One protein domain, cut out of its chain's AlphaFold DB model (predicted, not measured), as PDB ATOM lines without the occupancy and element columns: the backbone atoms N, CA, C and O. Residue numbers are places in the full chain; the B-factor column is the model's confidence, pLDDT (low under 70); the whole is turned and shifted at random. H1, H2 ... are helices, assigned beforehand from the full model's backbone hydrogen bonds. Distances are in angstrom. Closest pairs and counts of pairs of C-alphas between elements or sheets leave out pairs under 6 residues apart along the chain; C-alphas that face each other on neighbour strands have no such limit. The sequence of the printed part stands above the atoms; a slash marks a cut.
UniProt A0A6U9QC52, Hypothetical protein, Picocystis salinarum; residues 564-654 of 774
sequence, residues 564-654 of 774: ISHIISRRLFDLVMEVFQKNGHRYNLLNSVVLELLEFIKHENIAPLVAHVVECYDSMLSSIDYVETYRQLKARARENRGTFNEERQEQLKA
ATOM      1  N   ILE A 564     145.644 150.220 197.535       95.06
ATOM      2  CA  ILE A 564     144.642 149.148 197.483       95.06
ATOM      3  C   ILE A 564     145.257 147.857 196.927       95.06
ATOM      4  O   ILE A 564     145.083 146.786 197.507       95.06
ATOM      5  N   SER A 565     146.004 147.957 195.826       94.94
ATOM      6  CA  SER A 565     146.623 146.796 195.182       94.94
ATOM      7  C   SER A 565     147.674 146.145 196.080       94.94
ATOM      8  O   SER A 565     147.697 144.922 196.178       94.94
ATOM      9  N   HIS A 566     148.502 146.943 196.762       94.25
ATOM     10  CA  HIS A 566     149.520 146.447 197.689       94.25
ATOM     11  C   HIS A 566     148.900 145.770 198.920       94.25
ATOM     12  O   HIS A 566     149.321 144.681 199.301       94.25
ATOM     13  N   ILE A 567     147.848 146.363 199.501       95.00
ATOM     14  CA  ILE A 567     147.105 145.789 200.635       95.00
ATOM     15  C   ILE A 567     146.535 144.409 200.280       95.00
ATOM     16  O   ILE A 567     146.642 143.477 201.078       95.00
ATOM     17  N   ILE A 568     145.957 144.272 199.081       96.31
ATOM     18  CA  ILE A 568     145.393 143.006 198.595       96.31
ATOM     19  C   ILE A 568     146.502 141.988 198.313       96.31
ATOM     20  O   ILE A 568     146.412 140.850 198.772       96.31
ATOM     21  N   SER A 569     147.539 142.371 197.559       94.25
ATOM     22  CA  SER A 569     148.581 141.437 197.113       94.25
ATOM     23  C   SER A 569     149.428 140.906 198.266       94.25
ATOM     24  O   SER A 569     149.770 139.727 198.277       94.25
ATOM     25  N   ARG A 570     149.717 141.749 199.263       93.94
ATOM     26  CA  ARG A 570     150.476 141.384 200.470       93.94
ATOM     27  C   ARG A 570     149.590 140.825 201.587       93.94
ATOM     28  O   ARG A 570     150.099 140.509 202.653       93.94
ATOM     29  N   ARG A 571     148.278 140.699 201.349       94.19
ATOM     30  CA  ARG A 571     147.281 140.185 202.303       94.19
ATOM     31  C   ARG A 571     147.335 140.868 203.676       94.19
ATOM     32  O   ARG A 571     147.185 140.233 204.715       94.19
ATOM     33  N   LEU A 572     147.483 142.193 203.689       95.38
ATOM     34  CA  LEU A 572     147.704 142.965 204.921       95.38
ATOM     35  C   LEU A 572     146.529 142.914 205.922       95.38
ATOM     36  O   LEU A 572     146.697 143.235 207.098       95.38
ATOM     37  N   PHE A 573     145.342 142.485 205.486       96.00
ATOM     38  CA  PHE A 573     144.199 142.252 206.371       96.00
ATOM     39  C   PHE A 573     144.326 140.992 207.234       96.00
ATOM     40  O   PHE A 573     143.642 140.932 208.254       96.00
ATOM     41  N   ASP A 574     145.173 140.020 206.879       95.25
ATOM     42  CA  ASP A 574     145.245 138.734 207.586       95.25
ATOM     43  C   ASP A 574     145.499 138.947 209.089       95.25
ATOM     44  O   ASP A 574     144.742 138.452 209.926       95.25
ATOM     45  N   LEU A 575     146.492 139.775 209.441       94.88
ATOM     46  CA  LEU A 575     146.849 140.044 210.837       94.88
ATOM     47  C   LEU A 575     145.783 140.868 211.580       94.88
ATOM     48  O   LEU A 575     145.505 140.619 212.755       94.88
ATOM     49  N   VAL A 576     145.145 141.824 210.893       96.44
ATOM     50  CA  VAL A 576     144.030 142.613 211.451       96.44
ATOM     51  C   VAL A 576     142.874 141.686 211.822       96.44
ATOM     52  O   VAL A 576     142.332 141.772 212.925       96.44
ATOM     53  N   MET A 577     142.524 140.776 210.913       95.00
ATOM     54  CA  MET A 577     141.431 139.825 211.086       95.00
ATOM     55  C   MET A 577     141.757 138.773 212.148       95.00
ATOM     56  O   MET A 577     140.898 138.448 212.966       95.00
ATOM     57  N   GLU A 578     143.000 138.295 212.217       93.88
ATOM     58  CA  GLU A 578     143.451 137.379 213.269       93.88
ATOM     59  C   GLU A 578     143.316 138.009 214.665       93.88
ATOM     60  O   GLU A 578     142.759 137.403 215.586       93.88
ATOM     61  N   VAL A 579     143.791 139.247 214.835       93.25
ATOM     62  CA  VAL A 579     143.710 139.966 216.115       93.25
ATOM     63  C   VAL A 579     142.261 140.299 216.476       93.25
ATOM     64  O   VAL A 579     141.864 140.161 217.638       93.25
ATOM     65  N   PHE A 580     141.432 140.643 215.490       92.81
ATOM     66  CA  PHE A 580     139.996 140.838 215.677       92.81
ATOM     67  C   PHE A 580     139.278 139.544 216.099       92.81
ATOM     68  O   PHE A 580     138.476 139.560 217.034       92.81
ATOM     69  N   GLN A 581     139.625 138.400 215.508       90.75
ATOM     70  CA  GLN A 581     139.078 137.102 215.903       90.75
ATOM     71  C   GLN A 581     139.502 136.716 217.329       90.75
ATOM     72  O   GLN A 581     138.660 136.313 218.134       90.75
ATOM     73  N   LYS A 582     140.782 136.906 217.686       90.06
ATOM     74  CA  LYS A 582     141.291 136.703 219.060       90.06
ATOM     75  C   LYS A 582     140.627 137.635 220.078       90.06
ATOM     76  O   LYS A 582     140.536 137.309 221.268       90.06
ATOM     77  N   ASN A 583     140.157 138.805 219.648       88.62
ATOM     78  CA  ASN A 583     139.394 139.696 220.510       88.62
ATOM     79  C   ASN A 583     138.042 139.080 220.927       88.62
ATOM     80  O   ASN A 583     137.613 139.286 222.068       88.62
ATOM     81  N   GLY A 584     137.419 138.275 220.060       84.19
ATOM     82  CA  GLY A 584     136.129 137.627 220.304       84.19
ATOM     83  C   GLY A 584     134.999 138.643 220.505       84.19
ATOM     84  O   GLY A 584     135.033 139.744 219.959       84.19
ATOM     85  N   HIS A 585     134.024 138.314 221.357       80.00
ATOM     86  CA  HIS A 585     132.847 139.155 221.644       80.00
ATOM     87  C   HIS A 585     133.123 140.369 222.558       80.00
ATOM     88  O   HIS A 585     132.202 140.937 223.142       80.00
ATOM     89  N   ARG A 586     134.387 140.766 222.751       85.12
ATOM     90  CA  ARG A 586     134.729 141.913 223.604       85.12
ATOM     91  C   ARG A 586     134.458 143.224 222.866       85.12
ATOM     92  O   ARG A 586     135.197 143.575 221.949       85.12
ATOM     93  N   TYR A 587     133.465 143.976 223.328       86.44
ATOM     94  CA  TYR A 587     133.185 145.343 222.878       86.44
ATOM     95  C   TYR A 587     134.223 146.318 223.442       86.44
ATOM     96  O   TYR A 587     134.068 146.863 224.532       86.44
ATOM     97  N   ASN A 588     135.328 146.499 222.726       91.44
ATOM     98  CA  ASN A 588     136.390 147.433 223.087       91.44
ATOM     99  C   ASN A 588     136.814 148.269 221.872       91.44
ATOM    100  O   ASN A 588     136.300 148.096 220.771       91.44
ATOM    101  N   LEU A 589     137.778 149.165 222.074       92.50
ATOM    102  CA  LEU A 589     138.207 150.100 221.038       92.50
ATOM    103  C   LEU A 589     138.773 149.405 219.786       92.50
ATOM    104  O   LEU A 589     138.543 149.879 218.677       92.50
ATOM    105  N   LEU A 590     139.451 148.260 219.951       93.62
ATOM    106  CA  LEU A 590     139.912 147.427 218.835       93.62
ATOM    107  C   LEU A 590     138.725 146.884 218.024       93.62
ATOM    108  O   LEU A 590     138.746 146.913 216.797       93.62
ATOM    109  N   ASN A 591     137.673 146.417 218.701       93.00
ATOM    110  CA  ASN A 591     136.460 145.966 218.029       93.00
ATOM    111  C   ASN A 591     135.826 147.103 217.213       93.00
ATOM    112  O   ASN A 591     135.554 146.937 216.027       93.00
ATOM    113  N   SER A 592     135.669 148.275 217.832       93.94
ATOM    114  CA  SER A 592     135.073 149.447 217.190       93.94
ATOM    115  C   SER A 592     135.868 149.937 215.980       93.94
ATOM    116  O   SER A 592     135.263 150.269 214.968       93.94
ATOM    117  N   VAL A 593     137.205 149.968 216.048       96.25
ATOM    118  CA  VAL A 593     138.032 150.482 214.942       96.25
ATOM    119  C   VAL A 593     138.084 149.525 213.749       96.25
ATOM    120  O   VAL A 593     138.061 149.976 212.609       96.25
ATOM    121  N   VAL A 594     138.097 148.206 213.976       96.44
ATOM    122  CA  VAL A 594     138.046 147.231 212.872       96.44
ATOM    123  C   VAL A 594     136.679 147.270 212.189       96.44
ATOM    124  O   VAL A 594     136.602 147.235 210.963       96.44
ATOM    125  N   LEU A 595     135.598 147.397 212.967       94.31
ATOM    126  CA  LEU A 595     134.257 147.558 212.409       94.31
ATOM    127  C   LEU A 595     134.101 148.876 211.646       94.31
ATOM    128  O   LEU A 595     133.531 148.852 210.559       94.31
ATOM    129  N   GLU A 596     134.636 149.993 212.152       96.31
ATOM    130  CA  GLU A 596     134.656 151.266 211.415       96.31
ATOM    131  C   GLU A 596     135.417 151.135 210.096       96.31
ATOM    132  O   GLU A 596     134.910 151.576 209.069       96.31
ATOM    133  N   LEU A 597     136.571 150.461 210.082       97.75
ATOM    134  CA  LEU A 597     137.328 150.229 208.854       97.75
ATOM    135  C   LEU A 597     136.507 149.452 207.811       97.75
ATOM    136  O   LEU A 597     136.469 149.830 206.638       97.75
ATOM    137  N   LEU A 598     135.831 148.380 208.228       96.69
ATOM    138  CA  LEU A 598     134.964 147.594 207.344       96.69
ATOM    139  C   LEU A 598     133.744 148.391 206.867       96.69
ATOM    140  O   LEU A 598     133.370 148.314 205.694       96.69
ATOM    141  N   GLU A 599     133.142 149.168 207.764       96.00
ATOM    142  CA  GLU A 599     132.014 150.044 207.465       96.00
ATOM    143  C   GLU A 599     132.412 151.126 206.459       96.00
ATOM    144  O   GLU A 599     131.679 151.362 205.502       96.00
ATOM    145  N   PHE A 600     133.602 151.712 206.598       97.44
ATOM    146  CA  PHE A 600     134.139 152.681 205.652       97.44
ATOM    147  C   PHE A 600     134.373 152.073 204.267       97.44
ATOM    148  O   PHE A 600     133.907 152.625 203.272       97.44
ATOM    149  N   ILE A 601     135.036 150.910 204.185       97.31
ATOM    150  CA  ILE A 601     135.269 150.201 202.911       97.31
ATOM    151  C   ILE A 601     133.944 149.944 202.184       97.31
ATOM    152  O   ILE A 601     133.856 150.110 200.963       97.31
ATOM    153  N   LYS A 602     132.907 149.562 202.940       95.44
ATOM    154  CA  LYS A 602     131.550 149.373 202.428       95.44
ATOM    155  C   LYS A 602     130.921 150.695 201.978       95.44
ATOM    156  O   LYS A 602     130.366 150.750 200.883       95.44
ATOM    157  N   HIS A 603     130.945 151.719 202.832       95.75
ATOM    158  CA  HIS A 603     130.264 152.995 202.607       95.75
ATOM    159  C   HIS A 603     130.817 153.707 201.373       95.75
ATOM    160  O   HIS A 603     130.056 154.063 200.476       95.75
ATOM    161  N   GLU A 604     132.143 153.792 201.272       96.44
ATOM    162  CA  GLU A 604     132.843 154.388 200.133       96.44
ATOM    163  C   GLU A 604     132.883 153.494 198.887       96.44
ATOM    164  O   GLU A 604     133.413 153.900 197.852       96.44
ATOM    165  N   ASN A 605     132.356 152.271 198.990       94.75
ATOM    166  CA  ASN A 605     132.341 151.244 197.955       94.75
ATOM    167  C   ASN A 605     133.699 151.025 197.266       94.75
ATOM    168  O   ASN A 605     133.818 151.089 196.040       94.75
ATOM    169  N   ILE A 606     134.738 150.731 198.050       96.12
ATOM    170  CA  ILE A 606     136.068 150.425 197.503       96.12
ATOM    171  C   ILE A 606     136.048 148.994 196.945       96.12
ATOM    172  O   ILE A 606     136.456 148.043 197.612       96.12
ATOM    173  N   ALA A 607     135.523 148.831 195.727       94.56
ATOM    174  CA  ALA A 607     135.120 147.537 195.168       94.56
ATOM    175  C   ALA A 607     136.184 146.416 195.249       94.56
ATOM    176  O   ALA A 607     135.814 145.312 195.660       94.56
ATOM    177  N   PRO A 608     137.485 146.654 194.958       95.88
ATOM    178  CA  PRO A 608     138.511 145.619 195.117       95.88
ATOM    179  C   PRO A 608     138.674 145.142 196.567       95.88
ATOM    180  O   PRO A 608     138.849 143.950 196.806       95.88
ATOM    181  N   LEU A 609     138.575 146.053 197.541       96.75
ATOM    182  CA  LEU A 609     138.659 145.715 198.965       96.75
ATOM    183  C   LEU A 609     137.383 145.034 199.460       96.75
ATOM    184  O   LEU A 609     137.472 144.079 200.225       96.75
ATOM    185  N   VAL A 610     136.207 145.469 198.995       96.44
ATOM    186  CA  VAL A 610     134.928 144.798 199.286       96.44
ATOM    187  C   VAL A 610     134.983 143.337 198.829       96.44
ATOM    188  O   VAL A 610     134.643 142.442 199.604       96.44
ATOM    189  N   ALA A 611     135.449 143.088 197.601       95.06
ATOM    190  CA  ALA A 611     135.619 141.738 197.070       95.06
ATOM    191  C   ALA A 611     136.633 140.935 197.894       95.06
ATOM    192  O   ALA A 611     136.301 139.853 198.371       95.06
ATOM    193  N   HIS A 612     137.824 141.492 198.137       95.19
ATOM    194  CA  HIS A 612     138.872 140.831 198.914       95.19
ATOM    195  C   HIS A 612     138.403 140.441 200.323       95.19
ATOM    196  O   HIS A 612     138.604 139.304 200.742       95.19
ATOM    197  N   VAL A 613     137.739 141.348 201.048       95.44
ATOM    198  CA  VAL A 613     137.277 141.065 202.412       95.44
ATOM    199  C   VAL A 613     136.220 139.959 202.423       95.44
ATOM    200  O   VAL A 613     136.276 139.058 203.261       95.44
ATOM    201  N   VAL A 614     135.259 140.008 201.495       94.81
ATOM    202  CA  VAL A 614     134.193 139.001 201.417       94.81
ATOM    203  C   VAL A 614     134.738 137.648 200.970       94.81
ATOM    204  O   VAL A 614     134.326 136.639 201.523       94.81
ATOM    205  N   GLU A 615     135.659 137.602 200.013       93.62
ATOM    206  CA  GLU A 615     136.195 136.345 199.479       93.62
ATOM    207  C   GLU A 615     137.170 135.658 200.443       93.62
ATOM    208  O   GLU A 615     137.136 134.435 200.570       93.62
ATOM    209  N   CYS A 616     138.009 136.424 201.145       94.62
ATOM    210  CA  CYS A 616     139.059 135.867 202.000       94.62
ATOM    211  C   CYS A 616     138.595 135.560 203.431       94.62
ATOM    212  O   CYS A 616     139.115 134.627 204.040       94.62
ATOM    213  N   TYR A 617     137.632 136.313 203.980       94.31
ATOM    214  CA  TYR A 617     137.289 136.250 205.411       94.31
ATOM    215  C   TYR A 617     135.827 135.855 205.687       94.31
ATOM    216  O   TYR A 617     135.318 136.102 206.782       94.31
ATOM    217  N   ASP A 618     135.143 135.212 204.730       90.81
ATOM    218  CA  ASP A 618     133.719 134.853 204.849       90.81
ATOM    219  C   ASP A 618     133.386 133.990 206.058       90.81
ATOM    220  O   ASP A 618     132.476 134.309 206.826       90.81
ATOM    221  N   SER A 619     134.150 132.919 206.250       88.00
ATOM    222  CA  SER A 619     133.942 131.969 207.339       88.00
ATOM    223  C   SER A 619     134.116 132.621 208.711       88.00
ATOM    224  O   SER A 619     133.334 132.351 209.621       88.00
ATOM    225  N   MET A 620     135.101 133.512 208.846       88.19
ATOM    226  CA  MET A 620     135.376 134.242 210.081       88.19
ATOM    227  C   MET A 620     134.282 135.277 210.363       88.19
ATOM    228  O   MET A 620     133.659 135.243 211.423       88.19
ATOM    229  N   LEU A 621     134.025 136.189 209.423       88.25
ATOM    230  CA  LEU A 621     133.137 137.332 209.648       88.25
ATOM    231  C   LEU A 621     131.654 136.936 209.689       88.25
ATOM    232  O   LEU A 621     130.856 137.630 210.312       88.25
ATOM    233  N   SER A 622     131.265 135.796 209.102       86.31
ATOM    234  CA  SER A 622     129.888 135.282 209.204       86.31
ATOM    235  C   SER A 622     129.492 134.877 210.628       86.31
ATOM    236  O   SER A 622     128.302 134.784 210.911       86.31
ATOM    237  N   SER A 623     130.464 134.646 211.516       83.81
ATOM    238  CA  SER A 623     130.207 134.358 212.936       83.81
ATOM    239  C   SER A 623     129.835 135.600 213.760       83.81
ATOM    240  O   SER A 623     129.442 135.475 214.916       83.81
ATOM    241  N   ILE A 624     129.946 136.795 213.173       83.62
ATOM    242  CA  ILE A 624     129.685 138.079 213.825       83.62
ATOM    243  C   ILE A 624     128.259 138.516 213.494       83.62
ATOM    244  O   ILE A 624     127.973 138.956 212.381       83.62
ATOM    245  N   ASP A 625     127.358 138.395 214.464       82.44
ATOM    246  CA  ASP A 625     125.918 138.636 214.304       82.44
ATOM    247  C   ASP A 625     125.403 139.883 215.037       82.44
ATOM    248  O   ASP A 625     124.326 140.387 214.716       82.44
ATOM    249  N   TYR A 626     126.187 140.420 215.972       85.19
ATOM    250  CA  TYR A 626     125.822 141.584 216.780       85.19
ATOM    251  C   TYR A 626     125.892 142.927 216.026       85.19
ATOM    252  O   TYR A 626     125.474 143.951 216.565       85.19
ATOM    253  N   VAL A 627     126.416 142.945 214.795       84.81
ATOM    254  CA  VAL A 627     126.399 144.099 213.880       84.81
ATOM    255  C   VAL A 627     126.063 143.660 212.459       84.81
ATOM    256  O   VAL A 627     126.382 142.555 212.027       84.81
ATOM    257  N   GLU A 628     125.445 144.556 211.693       89.44
ATOM    258  CA  GLU A 628     125.004 144.264 210.323       89.44
ATOM    259  C   GLU A 628     126.066 144.559 209.261       89.44
ATOM    260  O   GLU A 628     125.891 144.171 208.103       89.44
ATOM    261  N   THR A 629     127.171 145.209 209.646       89.50
ATOM    262  CA  THR A 629     128.243 145.684 208.757       89.50
ATOM    263  C   THR A 629     128.675 144.619 207.756       89.50
ATOM    264  O   THR A 629     128.686 144.870 206.551       89.50
ATOM    265  N   TYR A 630     128.944 143.392 208.214       89.81
ATOM    266  CA  TYR A 630     129.399 142.332 207.317       89.81
ATOM    267  C   TYR A 630     128.299 141.802 206.382       89.81
ATOM    268  O   TYR A 630     128.546 141.559 205.198       89.81
ATOM    269  N   ARG A 631     127.055 141.682 206.865       90.50
ATOM    270  CA  ARG A 631     125.905 141.296 206.026       90.50
ATOM    271  C   ARG A 631     125.708 142.299 204.888       90.50
ATOM    272  O   ARG A 631     125.484 141.902 203.745       90.50
ATOM    273  N   GLN A 632     125.834 143.584 205.201       93.12
ATOM    274  CA  GLN A 632     125.728 144.668 204.232       93.12
ATOM    275  C   GLN A 632     126.941 144.706 203.282       93.12
ATOM    276  O   GLN A 632     126.769 144.949 202.089       93.12
ATOM    277  N   LEU A 633     128.147 144.374 203.758       93.19
ATOM    278  CA  LEU A 633     129.334 144.210 202.911       93.19
ATOM    279  C   LEU A 633     129.149 143.077 201.881       93.19
ATOM    280  O   LEU A 633     129.449 143.268 200.704       93.19
ATOM    281  N   LYS A 634     128.581 141.924 202.281       92.81
ATOM    282  CA  LYS A 634     128.236 140.835 201.342       92.81
ATOM    283  C   LYS A 634     127.213 141.278 200.297       92.81
ATOM    284  O   LYS A 634     127.337 140.895 199.134       92.81
ATOM    285  N   ALA A 635     126.195 142.040 200.701       92.38
ATOM    286  CA  ALA A 635     125.201 142.575 199.772       92.38
ATOM    287  C   ALA A 635     125.872 143.484 198.731       92.38
ATOM    288  O   ALA A 635     125.741 143.235 197.534       92.38
ATOM    289  N   ARG A 636     126.717 144.418 199.186       93.25
ATOM    290  CA  ARG A 636     127.486 145.307 198.309       93.25
ATOM    291  C   ARG A 636     128.415 144.549 197.354       93.25
ATOM    292  O   ARG A 636     128.513 144.894 196.182       93.25
ATOM    293  N   ALA A 637     129.068 143.480 197.812       92.62
ATOM    294  CA  ALA A 637     129.907 142.648 196.946       92.62
ATOM    295  C   ALA A 637     129.106 141.978 195.813       92.62
ATOM    296  O   ALA A 637     129.607 141.848 194.695       92.62
ATOM    297  N   ARG A 638     127.859 141.561 196.079       91.38
ATOM    298  CA  ARG A 638     126.962 141.000 195.053       91.38
ATOM    299  C   ARG A 638     126.517 142.064 194.057       91.38
ATOM    300  O   ARG A 638     126.530 141.785 192.863       91.38
ATOM    301  N   GLU A 639     126.178 143.257 194.543       91.38
ATOM    302  CA  GLU A 639     125.837 144.413 193.705       91.38
ATOM    303  C   GLU A 639     126.989 144.751 192.752       91.38
ATOM    304  O   GLU A 639     126.795 144.729 191.542       91.38
ATOM    305  N   ASN A 640     128.213 144.913 193.271       91.19
ATOM    306  CA  ASN A 640     129.398 145.213 192.456       91.19
ATOM    307  C   ASN A 640     129.669 144.143 191.382       91.19
ATOM    308  O   ASN A 640     130.057 144.470 190.261       91.19
ATOM    309  N   ARG A 641     129.453 142.855 191.698       86.75
ATOM    310  CA  ARG A 641     129.569 141.762 190.715       86.75
ATOM    311  C   ARG A 641     128.478 141.833 189.643       86.75
ATOM    312  O   ARG A 641     128.761 141.525 188.488       86.75
ATOM    313  N   GLY A 642     127.253 142.207 190.014       81.25
ATOM    314  CA  GLY A 642     126.145 142.425 189.083       81.25
ATOM    315  C   GLY A 642     126.454 143.548 188.096       81.25
ATOM    316  O   GLY A 642     126.464 143.304 186.893       81.25
ATOM    317  N   THR A 643     126.832 144.721 188.610       78.31
ATOM    318  CA  THR A 643     127.197 145.895 187.802       78.31
ATOM    319  C   THR A 643     128.361 145.600 186.858       78.31
ATOM    320  O   THR A 643     128.269 145.878 185.668       78.31
ATOM    321  N   PHE A 644     129.424 144.944 187.336       76.19
ATOM    322  CA  PHE A 644     130.556 144.575 186.479       76.19
ATOM    323  C   PHE A 644     130.153 143.624 185.340       76.19
ATOM    324  O   PHE A 644     130.639 143.737 184.214       76.19
ATOM    325  N   ASN A 645     129.259 142.671 185.615       77.88
ATOM    326  CA  ASN A 645     128.766 141.748 184.594       77.88
ATOM    327  C   ASN A 645     127.883 142.458 183.555       77.88
ATOM    328  O   ASN A 645     127.955 142.108 182.376       77.88
ATOM    329  N   GLU A 646     127.087 143.445 183.968       74.75
ATOM    330  CA  GLU A 646     126.271 144.286 183.084       74.75
ATOM    331  C   GLU A 646     127.147 145.191 182.203       74.75
ATOM    332  O   GLU A 646     127.031 145.133 180.978       74.75
ATOM    333  N   GLU A 647     128.108 145.915 182.788       75.00
ATOM    334  CA  GLU A 647     129.082 146.748 182.061       75.00
ATOM    335  C   GLU A 647     129.881 145.927 181.041       75.00
ATOM    336  O   GLU A 647     130.081 146.342 179.897       75.00
ATOM    337  N   ARG A 648     130.304 144.714 181.416       72.44
ATOM    338  CA  ARG A 648     131.011 143.802 180.511       72.44
ATOM    339  C   ARG A 648     130.122 143.347 179.354       72.44
ATOM    340  O   ARG A 648     130.597 143.256 178.224       72.44
ATOM    341  N   GLN A 649     128.846 143.057 179.608       72.44
ATOM    342  CA  GLN A 649     127.893 142.707 178.551       72.44
ATOM    343  C   GLN A 649     127.605 143.888 177.619       72.44
ATOM    344  O   GLN A 649     127.449 143.678 176.419       72.44
ATOM    345  N   GLU A 650     127.560 145.117 178.129       73.31
ATOM    346  CA  GLU A 650     127.411 146.326 177.314       73.31
ATOM    347  C   GLU A 650     128.655 146.618 176.474       73.31
ATOM    348  O   GLU A 650     128.527 146.896 175.283       73.31
ATOM    349  N   GLN A 651     129.859 146.450 177.026       68.19
ATOM    350  CA  GLN A 651     131.109 146.569 176.268       68.19
ATOM    351  C   GLN A 651     131.224 145.500 175.175       68.19
ATOM    352  O   GLN A 651     131.638 145.814 174.060       68.19
ATOM    353  N   LEU A 652     130.801 144.259 175.447       66.81
ATOM    354  CA  LEU A 652     130.728 143.173 174.456       66.81
ATOM    355  C   LEU A 652     129.686 143.447 173.357       66.81
ATOM    356  O   LEU A 652     129.893 143.072 172.206       66.81
ATOM    357  N   LYS A 653     128.582 144.131 173.684       69.69
ATOM    358  CA  LYS A 653     127.587 144.590 172.698       69.69
ATOM    359  C   LYS A 653     128.099 145.783 171.879       69.69
ATOM    360  O   LYS A 653     127.835 145.841 170.683       69.69
ATOM    361  N   ALA A 654     128.860 146.696 172.487       63.25
ATOM    362  CA  ALA A 654     129.451 147.865 171.828       63.25
ATOM    363  C   ALA A 654     130.646 147.516 170.920       63.25
ATOM    364  O   ALA A 654     130.891 148.202 169.934       63.25
TER     365      ALA A 654
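Overview. This is residues 564 to 654 of the 774 residues of the protein "Hypothetical protein" of Picocystis salinarum (UniProt A0A6U9QC52). A compact body of short helices has one long helix, H6, along one side, and residues 642 to 654 of H6 stick out as a straight arm. H4 is in the middle of the body, with H1 on one side of it and H6 crossing its other side; H2 and H3 form a hairpin. The printed part has 91 residues with six named helices, H1 to H6 in order, and no named strand: all helix. It is only just loose, close to compact, with a radius of gyration of the C-alphas of 14.7 A and spans of 52 by 27 by 22 A.

Arrangement. H1, residues 564 to 569, touches H4, residues 607 to 616, at a shallow tilt of 28 degrees; the closest C-alphas, of Ile 568 and His 612, are 6.9 A apart. H2, residues 573 to 583, and H3, residues 589 to 603, form a hairpin, closest at the C-alphas of Phe 580 and Asn 591, 6.7 A. H3 and H4 only just touch, only at the corner, with 3 pairs of C-alphas within 8 A, closest Lys 602 and Val 610, 6.5 A. H6, residues 629 to 654, touches H3 with residues 629 to 636 alone, at 23 degrees, a shallow tilt, the same way; the C-alphas of Lys 602 and Leu 633 are closest, 5.6 A. With residues 633 to 640 alone it touches H4 at a steep tilt of 58 degrees, closest at the C-alphas of Ala 611 and Ala 637, 5.8 A. H5, residues 618 to 621, is close to H6 but not clearly touching, with the C-alphas of Leu 621 and Tyr 630 closest, 6.7 A. H1 and H6 are apart. Every O i to N i+4 pair is within hydrogen-bond range in H1, H2, H3, H4 and H6; H5 is too short for one.

Along the chain. H1 begins at C-alpha 564, (144.642, 149.148, 197.483). H2 measures 15.2 A, H3 20.3 A, H4 14.1 A and H6 37.0 A, ending at C-alpha 654, (129.451, 147.865, 171.828).

Size, cuts and confidence. The C-alphas farthest apart, of Arg 586 and Ala 654, are 52.4 A apart. The printed part has no cut and no long link. Its mean pLDDT is 89.7, with residues 651 to 654 under 70.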